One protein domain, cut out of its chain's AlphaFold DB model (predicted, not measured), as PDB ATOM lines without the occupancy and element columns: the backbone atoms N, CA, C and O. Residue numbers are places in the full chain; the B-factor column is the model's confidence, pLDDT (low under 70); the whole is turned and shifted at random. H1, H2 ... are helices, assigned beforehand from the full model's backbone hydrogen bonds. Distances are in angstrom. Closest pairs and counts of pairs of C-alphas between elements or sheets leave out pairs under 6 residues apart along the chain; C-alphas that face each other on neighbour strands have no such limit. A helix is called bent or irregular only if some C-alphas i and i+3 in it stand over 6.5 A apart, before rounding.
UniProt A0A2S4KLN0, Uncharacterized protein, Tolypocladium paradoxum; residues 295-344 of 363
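Overview. This is residues 295 to 344 of the 363 residues of an uncharacterized protein of Tolypocladium paradoxum (UniProt A0A2S4KLN0). Three short helices follow one another as a loose, flat zigzag: H1 and H2 make an open V, joined by a tight turn at its point, and H3 lies beyond the far end of H2. The stretch before H1, residues 295 to 300, folds back at the mouth of the V, and the last residues, 336 to 344, turn back beside H3. The printed part has 50 residues, with three named helices in the order H1, H2, H3 and no named strand; the class is all helix. The whole is loose, with a radius of gyration of the C-alphas of 13.6 A and spans of 37 by 24 by 11 A.

Along the chain. H1 runs from Asp 301, C-alpha at (7.187, 33.897, 8.659), to Ile 311 and is 15.8 A long. It is irregular: C-alphas 302 and 305 are 7.4 A apart. H2, residues 315 to 326, begins at C-alpha (-10.771, 41.803, 17.466) and is 15.5 A long. It is neither bent nor irregular, but only just: C-alphas 321 and 324 are 6.3 A apart. H3, residues 330 to 335, ends at C-alpha (11.043, 51.977, 31.526).

Arrangement. H1 and H2 are close but not clearly touching; their closest C-alphas, those of Ile 311 and Arg 317, are 6.1 A apart. They run opposite ways at a shallow tilt of 31 degrees. H3 is apart from both H1 and H2. Every O i to N i+4 pair is within hydrogen-bond range in H3, against 5 of 7 in H1 and 5 of 8 in H2.

Size, cuts and confidence. The C-alphas farthest apart, those of Gln 309 and Ile 343, are 37.7 A apart. Residues 300 to 305, of which 301 to 305 belong to H1, stand free, and so do residues 312 to 317, of which 315 to 317 belong to H2. Both links between helices are tight, and the printed part has no cut. The mean pLDDT of the printed part is 88.4, and no printed residue is under 70.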
ATOM      1  N   SER A 295      12.945  38.694  15.539       76.38
ATOM      2  CA  SER A 295      12.996  37.237  15.746       76.38
ATOM      3  C   SER A 295      12.117  36.712  16.889       76.38
ATOM      4  O   SER A 295      11.777  35.530  16.907       76.38
ATOM      5  N   ASP A 296      11.692  37.580  17.802       79.38
ATOM      6  CA  ASP A 296      10.891  37.201  18.973       79.38
ATOM      7  C   ASP A 296       9.455  37.736  18.885       79.38
ATOM      8  O   ASP A 296       8.815  38.029  19.894       79.38
ATOM      9  N   THR A 297       8.933  37.902  17.664       86.25
ATOM     10  CA  THR A 297       7.594  38.467  17.444       86.25
ATOM     11  C   THR A 297       6.667  37.538  16.680       86.25
ATOM     12  O   THR A 297       7.087  36.640  15.948       86.25
ATOM     13  N   LEU A 298       5.368  37.813  16.811       89.25
ATOM     14  CA  LEU A 298       4.299  37.133  16.078       89.25
ATOM     15  C   LEU A 298       4.324  37.397  14.556       89.25
ATOM     16  O   LEU A 298       3.514  36.826  13.829       89.25
ATOM     17  N   PHE A 299       5.248  38.236  14.073       88.00
ATOM     18  CA  PHE A 299       5.436  38.563  12.655       88.00
ATOM     19  C   PHE A 299       6.409  37.643  11.922       88.00
ATOM     20  O   PHE A 299       6.656  37.830  10.737       88.00
ATOM     21  N   ARG A 300       6.972  36.655  12.611       89.50
ATOM     22  CA  ARG A 300       7.847  35.664  11.998       89.50
ATOM     23  C   ARG A 300       7.128  34.806  10.962       89.50
ATOM     24  O   ARG A 300       6.082  34.235  11.264       89.50
ATOM     25  N   ASP A 301       7.754  34.626   9.801       88.62
ATOM     26  CA  ASP A 301       7.187  33.897   8.659       88.62
ATOM     27  C   ASP A 301       6.705  32.476   9.007       88.62
ATOM     28  O   ASP A 301       5.671  32.034   8.509       88.62
ATOM     29  N   ASP A 302       7.411  31.765   9.894       90.94
ATOM     30  CA  ASP A 302       7.080  30.386  10.274       90.94
ATOM     31  C   ASP A 302       5.845  30.268  11.183       90.94
ATOM     32  O   ASP A 302       5.183  29.229  11.198       90.94
ATOM     33  N   VAL A 303       5.497  31.330  11.919       91.88
ATOM     34  CA  VAL A 303       4.359  31.354  12.861       91.88
ATOM     35  C   VAL A 303       3.256  32.336  12.467       91.88
ATOM     36  O   VAL A 303       2.175  32.295  13.060       91.88
ATOM     37  N   PHE A 304       3.493  33.201  11.480       90.88
ATOM     38  CA  PHE A 304       2.582  34.272  11.078       90.88
ATOM     39  C   PHE A 304       1.201  33.736  10.686       90.88
ATOM     40  O   PHE A 304       0.194  34.156  11.251       90.88
ATOM     41  N   GLU A 305       1.152  32.728   9.810       93.69
ATOM     42  CA  GLU A 305      -0.109  32.112   9.369       93.69
ATOM     43  C   GLU A 305      -0.898  31.527  10.555       93.69
ATOM     44  O   GLU A 305      -2.099  31.754  10.716       93.69
ATOM     45  N   THR A 306      -0.194  30.841  11.460       94.31
ATOM     46  CA  THR A 306      -0.797  30.275  12.676       94.31
ATOM     47  C   THR A 306      -1.323  31.376  13.600       94.31
ATOM     48  O   THR A 306      -2.381  31.221  14.218       94.31
ATOM     49  N   THR A 307      -0.612  32.500  13.703       92.19
ATOM     50  CA  THR A 307      -1.050  33.674  14.468       92.19
ATOM     51  C   THR A 307      -2.324  34.260  13.870       92.19
ATOM     52  O   THR A 307      -3.306  34.415  14.602       92.19
ATOM     53  N   CYS A 308      -2.355  34.505  12.556       91.75
ATOM     54  CA  CYS A 308      -3.528  35.001  11.830       91.75
ATOM     55  C   CYS A 308      -4.756  34.116  12.074       91.75
ATOM     56  O   CYS A 308      -5.826  34.613  12.436       91.75
ATOM     57  N   GLN A 309      -4.594  32.793  11.995       93.12
ATOM     58  CA  GLN A 309      -5.673  31.849  12.281       93.12
ATOM     59  C   GLN A 309      -6.140  31.913  13.745       93.12
ATOM     60  O   GLN A 309      -7.340  31.844  14.028       93.12
ATOM     61  N   LYS A 310      -5.216  32.078  14.701       90.38
ATOM     62  CA  LYS A 310      -5.545  32.179  16.133       90.38
ATOM     63  C   LYS A 310      -6.296  33.459  16.485       90.38
ATOM     64  O   LYS A 310      -7.130  33.398  17.395       90.38
ATOM     65  N   ILE A 311      -6.021  34.576  15.813       92.25
ATOM     66  CA  ILE A 311      -6.669  35.879  16.063       92.25
ATOM     67  C   ILE A 311      -7.871  36.147  15.148       92.25
ATOM     68  O   ILE A 311      -8.598  37.117  15.366       92.25
ATOM     69  N   HIS A 312      -8.126  35.273  14.172       90.62
ATOM     70  CA  HIS A 312      -9.279  35.363  13.283       90.62
ATOM     71  C   HIS A 312     -10.591  35.499  14.076       90.62
ATOM     72  O   HIS A 312     -10.870  34.715  14.990       90.62
ATOM     73  N   ASN A 313     -11.395  36.511  13.732       88.31
ATOM     74  CA  ASN A 313     -12.639  36.904  14.412       88.31
ATOM     75  C   ASN A 313     -12.499  37.271  15.906       88.31
ATOM     76  O   ASN A 313     -13.491  37.276  16.638       88.31
ATOM     77  N   LYS A 314     -11.290  37.597  16.385       88.00
ATOM     78  CA  LYS A 314     -11.021  37.979  17.783       88.00
ATOM     79  C   LYS A 314     -10.420  39.383  17.858       88.00
ATOM     80  O   LYS A 314      -9.273  39.552  18.259       88.00
ATOM     81  N   ASN A 315     -11.216  40.400  17.529       83.56
ATOM     82  CA  ASN A 315     -10.771  41.803  17.466       83.56
ATOM     83  C   ASN A 315     -10.067  42.285  18.750       83.56
ATOM     84  O   ASN A 315      -9.080  43.008  18.672       83.56
ATOM     85  N   ALA A 316     -10.514  41.835  19.928       87.44
ATOM     86  CA  ALA A 316      -9.857  42.167  21.195       87.44
ATOM     87  C   ALA A 316      -8.405  41.656  21.268       87.44
ATOM     88  O   ALA A 316      -7.533  42.362  21.763       87.44
ATOM     89  N   ARG A 317      -8.134  40.459  20.728       86.50
ATOM     90  CA  ARG A 317      -6.777  39.895  20.675       86.50
ATOM     91  C   ARG A 317      -5.898  40.604  19.662       86.50
ATOM     92  O   ARG A 317      -4.719  40.764  19.917       86.50
ATOM     93  N   VAL A 318      -6.458  41.078  18.551       87.50
ATOM     94  CA  VAL A 318      -5.699  41.910  17.602       87.50
ATOM     95  C   VAL A 318      -5.178  43.164  18.310       87.50
ATOM     96  O   VAL A 318      -3.989  43.459  18.248       87.50
ATOM     97  N   ILE A 319      -6.045  43.856  19.055       84.19
ATOM     98  CA  ILE A 319      -5.667  45.072  19.789       84.19
ATOM     99  C   ILE A 319      -4.621  44.772  20.875       84.19
ATOM    100  O   ILE A 319      -3.682  45.536  21.065       84.19
ATOM    101  N   GLN A 320      -4.762  43.663  21.599       82.81
ATOM    102  CA  GLN A 320      -3.854  43.339  22.706       82.81
ATOM    103  C   GLN A 320      -2.514  42.763  22.238       82.81
ATOM    104  O   GLN A 320      -1.462  43.218  22.691       82.81
ATOM    105  N   ASP A 321      -2.559  41.785  21.338       84.25
ATOM    106  CA  ASP A 321      -1.415  40.940  20.992       84.25
ATOM    107  C   ASP A 321      -0.630  41.503  19.799       84.25
ATOM    108  O   ASP A 321       0.574  41.286  19.710       84.25
ATOM    109  N   ILE A 322      -1.285  42.231  18.881       88.81
ATOM    110  CA  ILE A 322      -0.650  42.760  17.663       88.81
ATOM    111  C   ILE A 322      -0.317  44.243  17.802       88.81
ATOM    112  O   ILE A 322       0.807  44.638  17.496       88.81
ATOM    113  N   SER A 323      -1.244  45.081  18.284       85.88
ATOM    114  CA  SER A 323      -1.002  46.532  18.319       85.88
ATOM    115  C   SER A 323       0.219  46.900  19.159       85.88
ATOM    116  O   SER A 323       0.985  47.756  18.734       85.88
ATOM    117  N   ARG A 324       0.463  46.207  20.280       83.69
ATOM    118  CA  ARG A 324       1.638  46.457  21.136       83.69
ATOM    119  C   ARG A 324       2.965  46.014  20.509       83.69
ATOM    120  O   ARG A 324       4.011  46.454  20.969       83.69
ATOM    121  N   LEU A 325       2.931  45.156  19.486       85.88
ATOM    122  CA  LEU A 325       4.121  44.764  18.727       85.88
ATOM    123  C   LEU A 325       4.445  45.766  17.609       85.88
ATOM    124  O   LEU A 325       5.612  45.936  17.274       85.88
ATOM    125  N   ILE A 326       3.428  46.419  17.033       83.75
ATOM    126  CA  ILE A 326       3.597  47.428  15.968       83.75
ATOM    127  C   ILE A 326       3.904  48.801  16.565       83.75
ATOM    128  O   ILE A 326       4.804  49.499  16.107       83.75
ATOM    129  N   VAL A 327       3.137  49.181  17.585       83.19
ATOM    130  CA  VAL A 327       3.256  50.447  18.301       83.19
ATOM    131  C   VAL A 327       3.461  50.104  19.774       83.19
ATOM    132  O   VAL A 327       2.491  50.000  20.532       83.19
ATOM    133  N   PRO A 328       4.713  49.838  20.182       82.62
ATOM    134  CA  PRO A 328       5.025  49.628  21.581       82.62
ATOM    135  C   PRO A 328       4.671  50.873  22.382       82.62
ATOM    136  O   PRO A 328       4.787  51.997  21.894       82.62
ATOM    137  N   LEU A 329       4.278  50.649  23.629       86.94
ATOM    138  CA  LEU A 329       3.969  51.739  24.535       86.94
ATOM    139  C   LEU A 329       5.237  52.551  24.826       86.94
ATOM    140  O   LEU A 329       6.208  51.996  25.345       86.94
ATOM    141  N   ALA A 330       5.227  53.845  24.523       89.56
ATOM    142  CA  ALA A 330       6.315  54.778  24.780       89.56
ATOM    143  C   ALA A 330       6.721  54.769  26.258       89.56
ATOM    144  O   ALA A 330       7.910  54.713  26.558       89.56
ATOM    145  N   GLU A 331       5.749  54.709  27.173       90.25
ATOM    146  CA  GLU A 331       6.020  54.614  28.612       90.25
ATOM    147  C   GLU A 331       6.722  53.297  28.974       90.25
ATOM    148  O   GLU A 331       7.659  53.279  29.768       90.25
ATOM    149  N   SER A 332       6.331  52.181  28.347       89.50
ATOM    150  CA  SER A 332       7.023  50.901  28.557       89.50
ATOM    151  C   SER A 332       8.442  50.935  27.994       89.50
ATOM    152  O   SER A 332       9.369  50.452  28.637       89.50
ATOM    153  N   LEU A 333       8.638  51.531  26.817       89.56
ATOM    154  CA  LEU A 333       9.966  51.694  26.228       89.56
ATOM    155  C   LEU A 333      10.870  52.572  27.099       89.56
ATOM    156  O   LEU A 333      12.051  52.254  27.253       89.56
ATOM    157  N   ALA A 334      10.329  53.639  27.687       92.19
ATOM    158  CA  ALA A 334      11.065  54.504  28.598       92.19
ATOM    159  C   ALA A 334      11.550  53.732  29.836       92.19
ATOM    160  O   ALA A 334      12.738  53.785  30.158       92.19
ATOM    161  N   ILE A 335      10.682  52.899  30.430       90.62
ATOM    162  CA  ILE A 335      11.043  51.977  31.526       90.62
ATOM    163  C   ILE A 335      12.173  51.025  31.108       90.62
ATOM    164  O   ILE A 335      13.091  50.776  31.887       90.62
ATOM    165  N   PHE A 336      12.144  50.512  29.875       89.00
ATOM    166  CA  PHE A 336      13.196  49.637  29.341       89.00
ATOM    167  C   PHE A 336      14.483  50.374  28.919       89.00
ATOM    168  O   PHE A 336      15.393  49.747  28.376       89.00
ATOM    169  N   GLY A 337      14.596  51.679  29.185       90.38
ATOM    170  CA  GLY A 337      15.829  52.453  29.010       90.38
ATOM    171  C   GLY A 337      15.808  53.455  27.857       90.38
ATOM    172  O   GLY A 337      16.798  54.162  27.648       90.38
ATOM    173  N   ALA A 338      14.700  53.585  27.122       92.31
ATOM    174  CA  ALA A 338      14.534  54.636  26.121       92.31
ATOM    175  C   ALA A 338      14.198  55.987  26.785       92.31
ATOM    176  O   ALA A 338      13.131  56.548  26.561       92.31
ATOM    177  N   ALA A 339      15.124  56.531  27.582       92.56
ATOM    178  CA  ALA A 339      14.908  57.716  28.426       92.56
ATOM    179  C   ALA A 339      14.424  58.970  27.668       92.56
ATOM    180  O   ALA A 339      13.784  59.843  28.237       92.56
ATOM    181  N   HIS A 340      14.691  59.067  26.362       91.62
ATOM    182  CA  HIS A 340      14.178  60.158  25.528       91.62
ATOM    183  C   HIS A 340      12.647  60.134  25.360       91.62
ATOM    184  O   HIS A 340      12.073  61.142  24.953       91.62
ATOM    185  N   LEU A 341      11.992  59.008  25.658       92.69
ATOM    186  CA  LEU A 341      10.541  58.837  25.590       92.69
ATOM    187  C   LEU A 341       9.829  59.172  26.909       92.69
ATOM    188  O   LEU A 341       8.607  59.232  26.896       92.69
ATOM    189  N   ASP A 342      10.541  59.471  28.007       90.81
ATOM    190  CA  ASP A 342       9.929  59.848  29.303       90.81
ATOM    191  C   ASP A 342       9.053  61.110  29.218       90.81
ATOM    192  O   ASP A 342       8.199  61.357  30.068       90.81
ATOM    193  N   ILE A 343       9.261  61.934  28.188       89.44
ATOM    194  CA  ILE A 343       8.437  63.119  27.920       89.44
ATOM    195  C   ILE A 343       7.055  62.766  27.355       89.44
ATOM    196  O   ILE A 343       6.169  63.622  27.329       89.44
ATOM    197  N   LEU A 344       6.882  61.544  26.847       87.81
ATOM    198  CA  LEU A 344       5.640  61.079  26.252       87.81
ATOM    199  C   LEU A 344       4.778  60.441  27.333       87.81
ATOM    200  O   LEU A 344       5.235  59.606  28.109       87.81
TER     201      LEU A 344